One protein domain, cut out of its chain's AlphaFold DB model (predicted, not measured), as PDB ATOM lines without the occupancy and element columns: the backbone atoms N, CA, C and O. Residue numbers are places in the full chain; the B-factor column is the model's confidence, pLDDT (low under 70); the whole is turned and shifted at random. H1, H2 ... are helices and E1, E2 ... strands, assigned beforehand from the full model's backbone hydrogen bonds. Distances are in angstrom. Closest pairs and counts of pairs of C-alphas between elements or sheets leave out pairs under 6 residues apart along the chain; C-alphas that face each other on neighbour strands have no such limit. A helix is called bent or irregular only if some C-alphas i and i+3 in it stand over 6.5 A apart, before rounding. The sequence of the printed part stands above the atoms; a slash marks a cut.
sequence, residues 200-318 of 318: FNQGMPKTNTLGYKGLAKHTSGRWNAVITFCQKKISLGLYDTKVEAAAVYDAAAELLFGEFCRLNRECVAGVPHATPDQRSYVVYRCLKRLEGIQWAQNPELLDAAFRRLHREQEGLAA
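Overview. This is residues 200 to 318 of the 318 residues of the protein "AP2 domain" of uncultured Clostridium sp (UniProt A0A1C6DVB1). A small antiparallel sheet of three strands has the long kinked helix H1 packed over E2 and E3, with H3 running along edge strand E3. H4 folds back beside H3 and packs on it and on residues 255 to 258 of H1, while the short H2 packs on H1 away from the sheet. The printed part has 119 residues, with three named strands followed by four named helices: E1, E2, E3, H1, H2, H3, H4, in the mixed class. The sheet's order is E1, E2, E3. The whole is compact and rounded, with a radius of gyration of the C-alphas of 13.8 A and spans of 34 by 34 by 28 A.

Along the chain. Residues 200 to 214 hold no named element. E1 is residues 215 to 217, 6.9 A long, with C-alpha 215 at (43.272, 14.497, -6.099). E2, residues 223 to 229, measures 19.6 A, and E3, residues 232 to 239, 20.9 A. H1, residues 242 to 260, measures 22.6 A; its C-alpha 242 is at (46.629, 20.571, -8.842). It has a kink of 70 degrees near residue 254 and is irregular, with C-alphas 256 and 259 9.5 A apart. H2 is residues 264 to 267, 5.4 A. H3, residues 276 to 290, measures 20.9 A, and H4, residues 299 to 315, measures 24.6 A, ending with C-alpha 315 at (51.379, 4.521, -30.093).

Arrangement. E1, E2 and E3 form a meander, each strand the antiparallel neighbour of the one before. In the hairpin E1 and E2, N 216 and O 224 are 2.9 A apart, within hydrogen-bond range; in the hairpin E2 and E3, N 227 and O 234 are 3.0 A apart. Two layers are formed, with H1 and H3 on one face of the sheet. H1 lies over E2 and E3 at a height of 9.4 A over the sheet. H3 lies over E3 at 8.7 A, but its local plane leans 81 degrees from the whole sheet's. H1, the hub, touches H2, closest at the C-alphas of Ala 246 and Asn 264, 6.2 A. It touches H3 at a steep tilt of 57 degrees, the same way, closest at the C-alphas of Ala 252 and Val 282, 6.1 A. It touches H4 at a steep tilt of 58 degrees, opposite ways, closest at the C-alphas of Leu 256 and Ala 305, 4.8 A. H3 and H4 form a helical hairpin at a shallow tilt of 34 degrees, only just short of steep; their closest C-alphas, Val 283 and Leu 309, are 5.8 A apart. Every O i to N i+4 pair is within hydrogen-bond range in H3 and H4, and 13 of 15 in H1; H2 is too short for one.

Size, cuts and confidence. The C-alphas of Thr 207 and Ala 318 are the farthest apart, 42.2 A. The printed part has no cut and no long link. Its mean pLDDT is 90.9, and residues 317 to 318 are under 70.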
ATOM      1  N   PHE A 200      31.935   6.048 -12.819       91.25
ATOM      2  CA  PHE A 200      32.974   6.824 -13.510       91.25
ATOM      3  C   PHE A 200      32.454   8.167 -14.041       91.25
ATOM      4  O   PHE A 200      33.139   9.194 -13.907       91.25
ATOM      5  N   ASN A 201      31.207   8.173 -14.528       87.00
ATOM      6  CA  ASN A 201      30.517   9.362 -15.027       87.00
ATOM      7  C   ASN A 201      30.075  10.315 -13.890       87.00
ATOM      8  O   ASN A 201      29.632  11.445 -14.112       87.00
ATOM      9  N   GLN A 202      30.224   9.927 -12.618       82.62
ATOM     10  CA  GLN A 202      29.793  10.779 -11.513       82.62
ATOM     11  C   GLN A 202      30.547  12.111 -11.454       82.62
ATOM     12  O   GLN A 202      31.732  12.257 -11.792       82.62
ATOM     13  N   GLY A 203      29.809  13.127 -11.001       81.00
ATOM     14  CA  GLY A 203      30.369  14.441 -10.740       81.00
ATOM     15  C   GLY A 203      31.255  14.490  -9.505       81.00
ATOM     16  O   GLY A 203      31.360  13.529  -8.750       81.00
ATOM     17  N   MET A 204      31.893  15.642  -9.294       83.38
ATOM     18  CA  MET A 204      32.633  15.875  -8.060       83.38
ATOM     19  C   MET A 204      31.673  15.806  -6.864       83.38
ATOM     20  O   MET A 204      30.640  16.484  -6.888       83.38
ATOM     21  N   PRO A 205      31.994  15.019  -5.823       79.75
ATOM     22  CA  PRO A 205      31.214  15.007  -4.595       79.75
ATOM     23  C   PRO A 205      31.120  16.409  -3.994       79.75
ATOM     24  O   PRO A 205      32.078  17.178  -4.059       79.75
ATOM     25  N   LYS A 206      29.999  16.728  -3.336       79.06
ATOM     26  CA  LYS A 206      29.821  18.020  -2.641       79.06
ATOM     27  C   LYS A 206      30.880  18.263  -1.558       79.06
ATOM     28  O   LYS A 206      31.182  19.406  -1.246       79.06
ATOM     29  N   THR A 207      31.440  17.191  -1.005       82.88
ATOM     30  CA  THR A 207      32.508  17.207   0.003       82.88
ATOM     31  C   THR A 207      33.900  17.441  -0.587       82.88
ATOM     32  O   THR A 207      34.863  17.575   0.164       82.88
ATOM     33  N   ASN A 208      34.042  17.484  -1.915       84.12
ATOM     34  CA  ASN A 208      35.324  17.741  -2.556       84.12
ATOM     35  C   ASN A 208      35.702  19.221  -2.406       84.12
ATOM     36  O   ASN A 208      35.217  20.083  -3.135       84.12
ATOM     37  N   THR A 209      36.604  19.499  -1.471       84.06
ATOM     38  CA  THR A 209      37.132  20.843  -1.201       84.06
ATOM     39  C   THR A 209      38.271  21.239  -2.138       84.06
ATOM     40  O   THR A 209      38.627  22.414  -2.219       84.06
ATOM     41  N   LEU A 210      38.862  20.277  -2.854       84.62
ATOM     42  CA  LEU A 210      40.032  20.518  -3.693       84.62
ATOM     43  C   LEU A 210      39.672  21.106  -5.052       84.62
ATOM     44  O   LEU A 210      40.514  21.810  -5.612       84.62
ATOM     45  N   GLY A 211      38.453  20.842  -5.532       86.81
ATOM     46  CA  GLY A 211      37.929  21.328  -6.810       86.81
ATOM     47  C   GLY A 211      38.318  20.479  -8.021       86.81
ATOM     48  O   GLY A 211      38.040  20.893  -9.137       86.81
ATOM     49  N   TYR A 212      38.934  19.310  -7.809       91.69
ATOM     50  CA  TYR A 212      39.384  18.389  -8.861       91.69
ATOM     51  C   TYR A 212      39.042  16.941  -8.484       91.69
ATOM     52  O   TYR A 212      39.126  16.556  -7.313       91.69
ATOM     53  N   LYS A 213      38.665  16.116  -9.463       90.69
ATOM     54  CA  LYS A 213      38.494  14.666  -9.318       90.69
ATOM     55  C   LYS A 213      39.851  13.991  -9.129       90.69
ATOM     56  O   LYS A 213      40.827  14.347  -9.778       90.69
ATOM     57  N   GLY A 214      39.874  12.993  -8.246       93.31
ATOM     58  CA  GLY A 214      41.020  12.101  -8.081       93.31
ATOM     59  C   GLY A 214      42.240  12.706  -7.399       93.31
ATOM     60  O   GLY A 214      43.286  12.071  -7.401       93.31
ATOM     61  N   LEU A 215      42.142  13.898  -6.806       95.25
ATOM     62  CA  LEU A 215      43.272  14.497  -6.099       95.25
ATOM     63  C   LEU A 215      43.211  14.242  -4.596       95.25
ATOM     64  O   LEU A 215      42.148  14.310  -3.977       95.25
ATOM     65  N   ALA A 216      44.376  14.005  -4.004       94.06
ATOM     66  CA  ALA A 216      44.574  13.956  -2.563       94.06
ATOM     67  C   ALA A 216      45.797  14.794  -2.170       94.06
ATOM     68  O   ALA A 216      46.796  14.827  -2.888       94.06
ATOM     69  N   LYS A 217      45.736  15.469  -1.018       93.81
ATOM     70  CA  LYS A 217      46.890  16.194  -0.472       93.81
ATOM     71  C   LYS A 217      47.866  15.193   0.146       93.81
ATOM     72  O   LYS A 217      47.455  14.365   0.956       93.81
ATOM     73  N   HIS A 218      49.136  15.266  -0.235       94.31
ATOM     74  CA  HIS A 218      50.197  14.455   0.357       94.31
ATOM     75  C   HIS A 218      50.839  15.171   1.557       94.31
ATOM     76  O   HIS A 218      50.776  16.398   1.662       94.31
ATOM     77  N   THR A 219      51.484  14.418   2.451       93.00
ATOM     78  CA  THR A 219      52.186  14.963   3.632       93.00
ATOM     79  C   THR A 219      53.308  15.927   3.252       93.00
ATOM     80  O   THR A 219      53.535  16.901   3.955       93.00
ATOM     81  N   SER A 220      53.938  15.722   2.092       91.75
ATOM     82  CA  SER A 220      54.949  16.632   1.532       91.75
ATOM     83  C   SER A 220      54.391  17.967   1.019       91.75
ATOM     84  O   SER A 220      55.148  18.784   0.508       91.75
ATOM     85  N   GLY A 221      53.073  18.180   1.063       91.12
ATOM     86  CA  GLY A 221      52.418  19.364   0.497       91.12
ATOM     87  C   GLY A 221      52.119  19.277  -1.005       91.12
ATOM     88  O   GLY A 221      51.351  20.098  -1.503       91.12
ATOM     89  N   ARG A 222      52.646  18.262  -1.704       95.88
ATOM     90  CA  ARG A 222      52.374  17.980  -3.127       95.88
ATOM     91  C   ARG A 222      50.995  17.337  -3.334       95.88
ATOM     92  O   ARG A 222      50.381  16.811  -2.399       95.88
ATOM     93  N   TRP A 223      50.511  17.350  -4.572       97.06
ATOM     94  CA  TRP A 223      49.208  16.818  -4.971       97.06
ATOM     95  C   TRP A 223      49.347  15.424  -5.568       97.06
ATOM     96  O   TRP A 223      50.020  15.231  -6.574       97.06
ATOM     97  N   ASN A 224      48.698  14.445  -4.945       96.94
ATOM     98  CA  ASN A 224      48.673  13.071  -5.421       96.94
ATOM     99  C   ASN A 224      47.493  12.859  -6.372       96.94
ATOM    100  O   ASN A 224      46.348  13.066  -5.961       96.94
ATOM    101  N   ALA A 225      47.766  12.412  -7.595       97.62
ATOM    102  CA  ALA A 225      46.741  11.956  -8.526       97.62
ATOM    103  C   ALA A 225      46.432  10.478  -8.255       97.62
ATOM    104  O   ALA A 225      47.323   9.631  -8.220       97.62
ATOM    105  N   VAL A 226      45.165  10.153  -8.028       97.06
ATOM    106  CA  VAL A 226      44.726   8.820  -7.626       97.06
ATOM    107  C   VAL A 226      43.461   8.436  -8.372       97.06
ATOM    108  O   VAL A 226      42.463   9.156  -8.348       97.06
ATOM    109  N   ILE A 227      43.478   7.246  -8.961       96.31
ATOM    110  CA  ILE A 227      42.328   6.653  -9.636       96.31
ATOM    111  C   ILE A 227      41.980   5.308  -9.000       96.31
ATOM    112  O   ILE A 227      42.858   4.582  -8.535       96.31
ATOM    113  N   THR A 228      40.691   4.981  -8.946       94.50
ATOM    114  CA  THR A 228      40.221   3.679  -8.467       94.50
ATOM    115  C   THR A 228      39.583   2.931  -9.625       94.50
ATOM    116  O   THR A 228      38.638   3.432 -10.231       94.50
ATOM    117  N   PHE A 229      40.070   1.728  -9.904       93.50
ATOM    118  CA  PHE A 229      39.574   0.867 -10.976       93.50
ATOM    119  C   PHE A 229      39.579  -0.592 -10.507       93.50
ATOM    120  O   PHE A 229      40.512  -1.007  -9.827       93.50
ATOM    121  N   CYS A 230      38.509  -1.344 -10.785       89.06
ATOM    122  CA  CYS A 230      38.288  -2.713 -10.277       89.06
ATOM    123  C   CYS A 230      38.644  -2.889  -8.779       89.06
ATOM    124  O   CYS A 230      39.413  -3.770  -8.404       89.06
ATOM    125  N   GLN A 231      38.142  -1.983  -7.922       86.19
ATOM    126  CA  GLN A 231      38.443  -1.890  -6.477       86.19
ATOM    127  C   GLN A 231      39.923  -1.657  -6.104       86.19
ATOM    128  O   GLN A 231      40.261  -1.580  -4.923       86.19
ATOM    129  N   LYS A 232      40.823  -1.482  -7.073       90.69
ATOM    130  CA  LYS A 232      42.215  -1.118  -6.816       90.69
ATOM    131  C   LYS A 232      42.401   0.382  -6.901       90.69
ATOM    132  O   LYS A 232      42.100   1.019  -7.906       90.69
ATOM    133  N   LYS A 233      42.965   0.933  -5.832       94.62
ATOM    134  CA  LYS A 233      43.465   2.302  -5.788       94.62
ATOM    135  C   LYS A 233      44.850   2.342  -6.439       94.62
ATOM    136  O   LYS A 233      45.769   1.651  -5.990       94.62
ATOM    137  N   ILE A 234      44.987   3.143  -7.487       96.19
ATOM    138  CA  ILE A 234      46.210   3.353  -8.257       96.19
ATOM    139  C   ILE A 234      46.669   4.786  -7.983       96.19
ATOM    140  O   ILE A 234      45.977   5.746  -8.319       96.19
ATOM    141  N   SER A 235      47.822   4.929  -7.333       96.81
ATOM    142  CA  SER A 235      48.514   6.218  -7.244       96.81
ATOM    143  C   SER A 235      49.239   6.467  -8.563       96.81
ATOM    144  O   SER A 235      50.006   5.609  -9.007       96.81
ATOM    145  N   LEU A 236      48.983   7.618  -9.174       97.50
ATOM    146  CA  LEU A 236      49.514   8.037 -10.467       97.50
ATOM    147  C   LEU A 236      50.678   9.020 -10.323       97.50
ATOM    148  O   LEU A 236      51.242   9.406 -11.332       97.50
ATOM    149  N   GLY A 237      51.063   9.402  -9.102       95.81
ATOM    150  CA  GLY A 237      52.221  10.264  -8.854       95.81
ATOM    151  C   GLY A 237      51.907  11.501  -8.017       95.81
ATOM    152  O   GLY A 237      50.749  11.825  -7.756       95.81
ATOM    153  N   LEU A 238      52.978  12.170  -7.583       97.38
ATOM    154  CA  LEU A 238      52.940  13.423  -6.834       97.38
ATOM    155  C   LEU A 238      53.378  14.574  -7.739       97.38
ATOM    156  O   LEU A 238      54.452  14.501  -8.335       97.38
ATOM    157  N   TYR A 239      52.584  15.637  -7.761       96.94
ATOM    158  CA  TYR A 239      52.781  16.805  -8.613       96.94
ATOM    159  C   TYR A 239      52.730  18.088  -7.794       96.94
ATOM    160  O   TYR A 239      52.070  18.156  -6.752       96.94
ATOM    161  N   ASP A 240      53.415  19.121  -8.263       95.12
ATOM    162  CA  ASP A 240      53.513  20.387  -7.532       95.12
ATOM    163  C   ASP A 240      52.240  21.222  -7.672       95.12
ATOM    164  O   ASP A 240      51.843  21.934  -6.746       95.12
ATOM    165  N   THR A 241      51.521  21.057  -8.786       95.75
ATOM    166  CA  THR A 241      50.267  21.768  -9.042       95.75
ATOM    167  C   THR A 241      49.070  20.822  -9.125       95.75
ATOM    168  O   THR A 241      49.162  19.684  -9.585       95.75
ATOM    169  N   LYS A 242      47.897  21.310  -8.698       95.69
ATOM    170  CA  LYS A 242      46.629  20.571  -8.842       95.69
ATOM    171  C   LYS A 242      46.268  20.336 -10.306       95.69
ATOM    172  O   LYS A 242      45.716  19.299 -10.641       95.69
ATOM    173  N   VAL A 243      46.555  21.326 -11.145       96.12
ATOM    174  CA  VAL A 243      46.227  21.345 -12.571       96.12
ATOM    175  C   VAL A 243      46.972  20.230 -13.304       96.12
ATOM    176  O   VAL A 243      46.359  19.465 -14.043       96.12
ATOM    177  N   GLU A 244      48.265  20.080 -13.024       96.50
ATOM    178  CA  GLU A 244      49.083  18.989 -13.552       96.50
ATOM    179  C   GLU A 244      48.600  17.623 -13.045       96.50
ATOM    180  O   GLU A 244      48.349  16.719 -13.841       96.50
ATOM    181  N   ALA A 245      48.367  17.483 -11.735       97.31
ATOM    182  CA  ALA A 245      47.835  16.242 -11.168       97.31
ATOM    183  C   ALA A 245      46.476  15.851 -11.785       97.31
ATOM    184  O   ALA A 245      46.193  14.671 -12.000       97.31
ATOM    185  N   ALA A 246      45.624  16.837 -12.077       96.81
ATOM    186  CA  ALA A 246      44.325  16.632 -12.706       96.81
ATOM    187  C   ALA A 246      44.447  16.190 -14.169       96.81
ATOM    188  O   ALA A 246      43.686  15.322 -14.590       96.81
ATOM    189  N   ALA A 247      45.417  16.723 -14.919       97.69
ATOM    190  CA  ALA A 247      45.709  16.287 -16.284       97.69
ATOM    191  C   ALA A 247      46.133  14.809 -16.326       97.69
ATOM    192  O   ALA A 247      45.663  14.038 -17.162       97.69
ATOM    193  N   VAL A 248      46.965  14.389 -15.368       98.31
ATOM    194  CA  VAL A 248      47.399  12.992 -15.223       98.31
ATOM    195  C   VAL A 248      46.238  12.077 -14.835       98.31
ATOM    196  O   VAL A 248      46.099  10.984 -15.385       98.31
ATOM    197  N   TYR A 249      45.371  12.521 -13.919       98.00
ATOM    198  CA  TYR A 249      44.139  11.793 -13.610       98.00
ATOM    199  C   TYR A 249      43.246  11.639 -14.846       98.00
ATOM    200  O   TYR A 249      42.723  10.551 -15.074       98.00
ATOM    201  N   ASP A 250      43.084  12.698 -15.641       97.56
ATOM    202  CA  ASP A 250      42.257  12.675 -16.848       97.56
ATOM    203  C   ASP A 250      42.790  11.670 -17.874       97.56
ATOM    204  O   ASP A 250      42.007  10.890 -18.409       97.56
ATOM    205  N   ALA A 251      44.110  11.609 -18.077       97.81
ATOM    206  CA  ALA A 251      44.728  10.600 -18.939       97.81
ATOM    207  C   ALA A 251      44.447   9.171 -18.443       97.81
ATOM    208  O   ALA A 251      44.062   8.295 -19.213       97.81
ATOM    209  N   ALA A 252      44.565   8.932 -17.133       98.00
ATOM    210  CA  ALA A 252      44.228   7.631 -16.560       98.00
ATOM    211  C   ALA A 252      42.733   7.304 -16.690       98.00
ATOM    212  O   ALA A 252      42.371   6.153 -16.923       98.00
ATOM    213  N   ALA A 253      41.854   8.298 -16.548       97.19
ATOM    214  CA  ALA A 253      40.414   8.127 -16.690       97.19
ATOM    215  C   ALA A 253      40.019   7.780 -18.134       97.19
ATOM    216  O   ALA A 253      39.197   6.890 -18.322       97.19
ATOM    217  N   GLU A 254      40.628   8.400 -19.145       96.50
ATOM    218  CA  GLU A 254      40.441   8.022 -20.556       96.50
ATOM    219  C   GLU A 254      40.830   6.562 -20.806       96.50
ATOM    220  O   GLU A 254      40.064   5.787 -21.381       96.50
ATOM    221  N   LEU A 255      42.017   6.174 -20.335       96.62
ATOM    222  CA  LEU A 255      42.575   4.846 -20.572       96.62
ATOM    223  C   LEU A 255      41.791   3.762 -19.826       96.62
ATOM    224  O   LEU A 255      41.480   2.713 -20.390       96.62
ATOM    225  N   LEU A 256      41.408   4.011 -18.573       96.38
ATOM    226  CA  LEU A 256      40.724   3.015 -17.748       96.38
ATOM    227  C   LEU A 256      39.208   3.024 -17.942       96.38
ATOM    228  O   LEU A 256      38.613   1.966 -18.133       96.38
ATOM    229  N   PHE A 257      38.570   4.192 -17.912       95.06
ATOM    230  CA  PHE A 257      37.107   4.301 -17.928       95.06
ATOM    231  C   PHE A 257      36.534   4.406 -19.348       95.06
ATOM    232  O   PHE A 257      35.365   4.075 -19.549       95.06
ATOM    233  N   GLY A 258      37.341   4.823 -20.331       93.19
ATOM    234  CA  GLY A 258      36.909   4.975 -21.719       93.19
ATOM    235  C   GLY A 258      35.817   6.032 -21.862       93.19
ATOM    236  O   GLY A 258      35.862   7.077 -21.221       93.19
ATOM    237  N   GLU A 259      34.794   5.737 -22.660       90.69
ATOM    238  CA  GLU A 259      33.658   6.640 -22.900       90.69
ATOM    239  C   GLU A 259      32.907   7.054 -21.622       90.69
ATOM    240  O   GLU A 259      32.239   8.085 -21.604       90.69
ATOM    241  N   PHE A 260      33.010   6.277 -20.538       91.31
ATOM    242  CA  PHE A 260      32.340   6.560 -19.265       91.31
ATOM    243  C   PHE A 260      33.071   7.595 -18.408       91.31
ATOM    244  O   PHE A 260      32.581   7.967 -17.338       91.31
ATOM    245  N   CYS A 261      34.261   8.035 -18.825       90.31
ATOM    246  CA  CYS A 261      35.009   9.027 -18.076       90.31
ATOM    247  C   CYS A 261      34.294  10.384 -18.078       90.31
ATOM    248  O   CYS A 261      33.688  10.804 -19.056       90.31
ATOM    249  N   ARG A 262      34.410  11.084 -16.949       86.38
ATOM    250  CA  ARG A 262      34.123  12.515 -16.855       86.38
ATOM    251  C   ARG A 262      35.368  13.212 -16.364       86.38
ATOM    252  O   ARG A 262      35.801  12.942 -15.232       86.38
ATOM    253  N   LEU A 263      35.901  14.086 -17.200       90.12
ATOM    254  CA  LEU A 263      37.265  14.582 -17.092       90.12
ATOM    255  C   LEU A 263      37.291  15.917 -16.348       90.12
ATOM    256  O   LEU A 263      36.346  16.710 -16.393       90.12
ATOM    257  N   ASN A 264      38.375  16.171 -15.621       88.62
ATOM    258  CA  ASN A 264      38.589  17.445 -14.954       88.62
ATOM    259  C   ASN A 264      38.590  18.579 -15.966       88.62
ATOM    260  O   ASN A 264      37.932  19.581 -15.716       88.62
ATOM    261  N   ARG A 265      39.236  18.417 -17.123       86.31
ATOM    262  CA  ARG A 265      39.296  19.468 -18.147       86.31
ATOM    263  C   ARG A 265      37.941  19.904 -18.698       86.31
ATOM    264  O   ARG A 265      37.828  21.044 -19.132       86.31
ATOM    265  N   GLU A 266      36.904  19.075 -18.613       82.38
ATOM    266  CA  GLU A 266      35.537  19.435 -19.025       82.38
ATOM    267  C   GLU A 266      34.842  20.351 -18.006       82.38
ATOM    268  O   GLU A 266      33.952  21.122 -18.351       82.38
ATOM    269  N   CYS A 267      35.245  20.277 -16.735       75.69
ATOM    270  CA  CYS A 267      34.535  20.912 -15.618       75.69
ATOM    271  C   CYS A 267      35.370  21.979 -14.904       75.69
ATOM    272  O   CYS A 267      34.836  22.873 -14.259       75.69
ATOM    273  N   VAL A 268      36.688  21.873 -14.982       79.56
ATOM    274  CA  VAL A 268      37.649  22.734 -14.309       79.56
ATOM    275  C   VAL A 268      38.522  23.348 -15.374       79.56
ATOM    276  O   VAL A 268      39.071  22.652 -16.236       79.56
ATOM    277  N   ALA A 269      38.602  24.671 -15.338       77.31
ATOM    278  CA  ALA A 269      39.333  25.377 -16.356       77.31
ATOM    279  C   ALA A 269      40.858  25.310 -16.206       77.31
ATOM    280  O   ALA A 269      41.358  24.904 -15.161       77.31
ATOM    281  N   GLY A 270      41.590  25.614 -17.276       81.94
ATOM    282  CA  GLY A 270      43.055  25.568 -17.270       81.94
ATOM    283  C   GLY A 270      43.701  24.187 -17.092       81.94
ATOM    284  O   GLY A 270      44.921  24.130 -17.057       81.94
ATOM    285  N   VAL A 271      42.943  23.085 -16.995       89.19
ATOM    286  CA  VAL A 271      43.509  21.720 -16.968       89.19
ATOM    287  C   VAL A 271      44.007  21.343 -18.366       89.19
ATOM    288  O   VAL A 271      43.175  21.265 -19.277       89.19
ATOM    289  N   PRO A 272      45.325  21.140 -18.561       92.94
ATOM    290  CA  PRO A 272      45.892  20.768 -19.849       92.94
ATOM    291  C   PRO A 272      45.702  19.271 -20.117       92.94
ATOM    292  O   PRO A 272      45.260  18.508 -19.256       92.94
ATOM    293  N   HIS A 273      46.084  18.836 -21.315       94.75
ATOM    294  CA  HIS A 273      46.353  17.421 -21.548       94.75
ATOM    295  C   HIS A 273      47.649  17.014 -20.840       94.75
ATOM    296  O   HIS A 273      48.578  17.814 -20.724       94.75
ATOM    297  N   ALA A 274      47.707  15.769 -20.366       96.31
ATOM    298  CA  ALA A 274      48.951  15.199 -19.865       96.31
ATOM    299  C   ALA A 274      49.987  15.126 -20.997       96.31
ATOM    300  O   ALA A 274      49.642  14.820 -22.140       96.31
ATOM    301  N   THR A 275      51.247  15.391 -20.666       95.94
ATOM    302  CA  THR A 275      52.375  15.257 -21.602       95.94
ATOM    303  C   THR A 275      52.575  13.796 -22.026       95.94
ATOM    304  O   THR A 275      52.145  12.898 -21.293       95.94
ATOM    305  N   PRO A 276      53.249  13.521 -23.159       95.38
ATOM    306  CA  PRO A 276      53.572  12.152 -23.567       95.38
ATOM    307  C   PRO A 276      54.264  11.348 -22.458       95.38
ATOM    308  O   PRO A 276      53.813  10.255 -22.136       95.38
ATOM    309  N   ASP A 277      55.250  11.930 -21.768       94.88
ATOM    310  CA  ASP A 277      55.948  11.275 -20.651       94.88
ATOM    311  C   ASP A 277      55.009  10.935 -19.487       94.88
ATOM    312  O   ASP A 277      55.059   9.841 -18.915       94.88
ATOM    313  N   GLN A 278      54.107  11.858 -19.142       96.69
ATOM    314  CA  GLN A 278      53.089  11.611 -18.125       96.69
ATOM    315  C   GLN A 278      52.122  10.501 -18.557       96.69
ATOM    316  O   GLN A 278      51.767   9.664 -17.727       96.69
ATOM    317  N   ARG A 279      51.711  10.458 -19.832       97.38
ATOM    318  CA  ARG A 279      50.843   9.396 -20.371       97.38
ATOM    319  C   ARG A 279      51.550   8.041 -20.362       97.38
ATOM    320  O   ARG A 279      50.985   7.091 -19.823       97.38
ATOM    321  N   SER A 280      52.801   7.973 -20.821       96.31
ATOM    322  CA  SER A 280      53.661   6.784 -20.728       96.31
ATOM    323  C   SER A 280      53.750   6.271 -19.292       96.31
ATOM    324  O   SER A 280      53.571   5.079 -19.023       96.31
ATOM    325  N   TYR A 281      53.957   7.178 -18.333       96.62
ATOM    326  CA  TYR A 281      54.006   6.819 -16.921       96.62
ATOM    327  C   TYR A 281      52.660   6.310 -16.391       96.62
ATOM    328  O   TYR A 281      52.631   5.321 -15.658       96.62
ATOM    329  N   VAL A 282      51.538   6.933 -16.771       97.75
ATOM    330  CA  VAL A 282      50.195   6.444 -16.421       97.75
ATOM    331  C   VAL A 282      49.989   5.026 -16.939       97.75
ATOM    332  O   VAL A 282      49.585   4.166 -16.157       97.75
ATOM    333  N   VAL A 283      50.312   4.760 -18.208       97.31
ATOM    334  CA  VAL A 283      50.192   3.427 -18.814       97.31
ATOM    335  C   VAL A 283      50.994   2.401 -18.017       97.31
ATOM    336  O   VAL A 283      50.422   1.417 -17.542       97.31
ATOM    337  N   TYR A 284      52.278   2.675 -17.765       96.38
ATOM    338  CA  TYR A 284      53.139   1.822 -16.941       96.38
ATOM    339  C   TYR A 284      52.531   1.546 -15.558       96.38
ATOM    340  O   TYR A 284      52.443   0.396 -15.118       96.38
ATOM    341  N   ARG A 285      52.086   2.595 -14.856       96.44
ATOM    342  CA  ARG A 285      51.529   2.487 -13.499       96.44
ATOM    343  C   ARG A 285      50.226   1.702 -13.471       96.44
ATOM    344  O   ARG A 285      50.013   0.934 -12.532       96.44
ATOM    345  N   CYS A 286      49.368   1.897 -14.466       96.44
ATOM    346  CA  CYS A 286      48.114   1.174 -14.612       96.44
ATOM    347  C   CYS A 286      48.369  -0.306 -14.894       96.44
ATOM    348  O   CYS A 286      47.886  -1.132 -14.126       96.44
ATOM    349  N   LEU A 287      49.176  -0.640 -15.906       95.31
ATOM    350  CA  LEU A 287      49.506  -2.029 -16.244       95.31
ATOM    351  C   LEU A 287      50.126  -2.757 -15.051       95.31
ATOM    352  O   LEU A 287      49.589  -3.770 -14.611       95.31
ATOM    353  N   LYS A 288      51.158  -2.174 -14.429       94.38
ATOM    354  CA  LYS A 288      51.813  -2.755 -13.249       94.38
ATOM    355  C   LYS A 288      50.849  -2.987 -12.086       94.38
ATOM    356  O   LYS A 288      50.999  -3.937 -11.325       94.38
ATOM    357  N   ARG A 289      49.879  -2.089 -11.880       94.25
ATOM    358  CA  ARG A 289      48.938  -2.213 -10.758       94.25
ATOM    359  C   ARG A 289      47.771  -3.151 -11.059       94.25
ATOM    360  O   ARG A 289      47.157  -3.632 -10.104       94.25
ATOM    361  N   LEU A 290      47.464  -3.367 -12.337       91.75
ATOM    362  CA  LEU A 290      46.393  -4.240 -12.811       91.75
ATOM    363  C   LEU A 290      46.870  -5.647 -13.195       91.75
ATOM    364  O   LEU A 290      46.039  -6.532 -13.388       91.75
ATOM    365  N   GLU A 291      48.180  -5.865 -13.260       88.31
ATOM    366  CA  GLU A 291      48.795  -7.165 -13.516       88.31
ATOM    367  C   GLU A 291      48.265  -8.247 -12.561       88.31
ATOM    368  O   GLU A 291      48.156  -8.045 -11.348       88.31
ATOM    369  N   GLY A 292      47.884  -9.397 -13.128       82.12
ATOM    370  CA  GLY A 292      47.367 -10.546 -12.380       82.12
ATOM    371  C   GLY A 292      45.986 -10.352 -11.744       82.12
ATOM    372  O   GLY A 292      45.520 -11.234 -11.024       82.12
ATOM    373  N   ILE A 293      45.300  -9.225 -11.979       85.50
ATOM    374  CA  ILE A 293      43.944  -9.033 -11.459       85.50
ATOM    375  C   ILE A 293      42.955  -9.896 -12.230       85.50
ATOM    376  O   ILE A 293      42.821  -9.792 -13.446       85.50
ATOM    377  N   GLN A 294      42.158 -10.654 -11.482       78.19
ATOM    378  CA  GLN A 294      40.917 -11.236 -11.972       78.19
ATOM    379  C   GLN A 294      39.741 -10.401 -11.468       78.19
ATOM    380  O   GLN A 294      39.560 -10.210 -10.264       78.19
ATOM    381  N   TRP A 295      38.937  -9.878 -12.392       79.06
ATOM    382  CA  TRP A 295      37.763  -9.079 -12.061       79.06
ATOM    383  C   TRP A 295      36.478  -9.830 -12.407       79.06
ATOM    384  O   TRP A 295      35.859  -9.607 -13.444       79.06
ATOM    385  N   ALA A 296      36.073 -10.723 -11.503       70.94
ATOM    386  CA  ALA A 296      34.931 -11.616 -11.704       70.94
ATOM    387  C   ALA A 296      33.588 -10.886 -11.895       70.94
ATOM    388  O   ALA A 296      32.672 -11.436 -12.494       70.94
ATOM    389  N   GLN A 297      33.455  -9.647 -11.400       72.56
ATOM    390  CA  GLN A 297      32.198  -8.893 -11.484       72.56
ATOM    391  C   GLN A 297      31.903  -8.377 -12.901       72.56
ATOM    392  O   GLN A 297      30.735  -8.274 -13.269       72.56
ATOM    393  N   ASN A 298      32.933  -8.020 -13.678       78.31
ATOM    394  CA  ASN A 298      32.776  -7.594 -15.072       78.31
ATOM    395  C   ASN A 298      34.098  -7.737 -15.860       78.31
ATOM    396  O   ASN A 298      34.795  -6.737 -16.062       78.31
ATOM    397  N   PRO A 299      34.464  -8.949 -16.307       84.31
ATOM    398  CA  PRO A 299      35.733  -9.193 -16.999       84.31
ATOM    399  C   PRO A 299      35.935  -8.319 -18.247       84.31
ATOM    400  O   PRO A 299      37.043  -7.845 -18.492       84.31
ATOM    401  N   GLU A 300      34.856  -8.027 -18.981       86.81
ATOM    402  CA  GLU A 300      34.875  -7.188 -20.188       86.81
ATOM    403  C   GLU A 300      35.360  -5.760 -19.903       86.81
ATOM    404  O   GLU A 300      36.042  -5.154 -20.730       86.81
ATOM    405  N   LEU A 301      35.049  -5.218 -18.720       88.44
ATOM    406  CA  LEU A 301      35.506  -3.887 -18.320       88.44
ATOM    407  C   LEU A 301      37.034  -3.829 -18.200       88.44
ATOM    408  O   LEU A 301      37.652  -2.851 -18.623       88.44
ATOM    409  N   LEU A 302      37.626  -4.868 -17.606       90.94
ATOM    410  CA  LEU A 302      39.070  -4.973 -17.422       90.94
ATOM    411  C   LEU A 302      39.771  -5.193 -18.769       90.94
ATOM    412  O   LEU A 302      40.743  -4.501 -19.062       90.94
ATOM    413  N   ASP A 303      39.230  -6.073 -19.611       91.31
ATOM    414  CA  ASP A 303      39.739  -6.326 -20.963       91.31
ATOM    415  C   ASP A 303      39.717  -5.063 -21.845       91.31
ATOM    416  O   ASP A 303      40.717  -4.701 -22.468       91.31
ATOM    417  N   ALA A 304      38.611  -4.311 -21.838       93.00
ATOM    418  CA  ALA A 304      38.508  -3.060 -22.587       93.00
ATOM    419  C   ALA A 304      39.530  -2.005 -22.121       93.00
ATOM    420  O   ALA A 304      40.037  -1.233 -22.940       93.00
ATOM    421  N   ALA A 305      39.837  -1.958 -20.820       94.62
ATOM    422  CA  ALA A 305      40.875  -1.081 -20.282       94.62
ATOM    423  C   ALA A 305      42.280  -1.528 -20.712       94.62
ATOM    424  O   ALA A 305      43.062  -0.686 -21.153       94.62
ATOM    425  N   PHE A 306      42.588  -2.828 -20.667       95.06
ATOM    426  CA  PHE A 306      43.866  -3.352 -21.161       95.06
ATOM    427  C   PHE A 306      44.075  -3.049 -22.644       95.06
ATOM    428  O   PHE A 306      45.134  -2.546 -23.013       95.06
ATOM    429  N   ARG A 307      43.051  -3.236 -23.487       94.94
ATOM    430  CA  ARG A 307      43.126  -2.887 -24.916       94.94
ATOM    431  C   ARG A 307      43.484  -1.417 -25.158       94.94
ATOM    432  O   ARG A 307      44.272  -1.125 -26.054       94.94
ATOM    433  N   ARG A 308      42.933  -0.485 -24.369       96.56
ATOM    434  CA  ARG A 308      43.284   0.946 -24.457       96.56
ATOM    435  C   ARG A 308      44.705   1.221 -23.970       96.56
ATOM    436  O   ARG A 308      45.424   1.956 -24.634       96.56
ATOM    437  N   LEU A 309      45.107   0.622 -22.850       96.19
ATOM    438  CA  LEU A 309      46.452   0.780 -22.290       96.19
ATOM    439  C   LEU A 309      47.539   0.272 -23.245       96.19
ATOM    440  O   LEU A 309      48.518   0.978 -23.456       96.19
ATOM    441  N   HIS A 310      47.359  -0.907 -23.845       95.19
ATOM    442  CA  HIS A 310      48.327  -1.468 -24.792       95.19
ATOM    443  C   HIS A 310      48.408  -0.661 -26.089       95.19
ATOM    444  O   HIS A 310      49.505  -0.351 -26.533       95.19
ATOM    445  N   ARG A 311      47.269  -0.217 -26.638       94.75
ATOM    446  CA  ARG A 311      47.263   0.667 -27.814       94.75
ATOM    447  C   ARG A 311      48.006   1.977 -27.554       94.75
ATOM    448  O   ARG A 311      48.743   2.448 -28.410       94.75
ATOM    449  N   GLU A 312      47.795   2.577 -26.386       94.56
ATOM    450  CA  GLU A 312      48.509   3.791 -25.986       94.56
ATOM    451  C   GLU A 312      50.014   3.521 -25.846       94.56
ATOM    452  O   GLU A 312      50.825   4.320 -26.301       94.56
ATOM    453  N   GLN A 313      50.391   2.378 -25.265       92.00
ATOM    454  CA  GLN A 313      51.788   1.963 -25.131       92.00
ATOM    455  C   GLN A 313      52.486   1.820 -26.490       92.00
ATOM    456  O   GLN A 313      53.609   2.287 -26.646       92.00
ATOM    457  N   GLU A 314      51.820   1.187 -27.458       90.75
ATOM    458  CA  GLU A 314      52.320   1.015 -28.827       90.75
ATOM    459  C   GLU A 314      52.424   2.356 -29.560       90.75
ATOM    460  O   GLU A 314      53.443   2.639 -30.182       90.75
ATOM    461  N   GLY A 315      51.402   3.210 -29.443       85.88
ATOM    462  CA  GLY A 315      51.379   4.521 -30.093       85.88
ATOM    463  C   GLY A 315      52.412   5.511 -29.551       85.88
ATOM    464  O   GLY A 315      52.812   6.412 -30.276       85.88
ATOM    465  N   LEU A 316      52.853   5.351 -28.300       78.44
ATOM    466  CA  LEU A 316      53.931   6.152 -27.705       78.44
ATOM    467  C   LEU A 316      55.334   5.625 -28.053       78.44
ATOM    468  O   LEU A 316      56.315   6.328 -27.820       78.44
ATOM    469  N   ALA A 317      55.436   4.391 -28.557       67.62
ATOM    470  CA  ALA A 317      56.694   3.771 -28.967       67.62
ATOM    471  C   ALA A 317      57.020   3.973 -30.462       67.62
ATOM    472  O   ALA A 317      58.146   3.682 -30.867       67.62
ATOM    473  N   ALA A 318      56.047   4.438 -31.255       60.19
ATOM    474  CA  ALA A 318      56.164   4.754 -32.681       60.19
ATOM    475  C   ALA A 318      56.520   6.232 -32.907       60.19
ATOM    476  O   ALA A 318      57.276   6.499 -33.869       60.19
TER     477      ALA A 318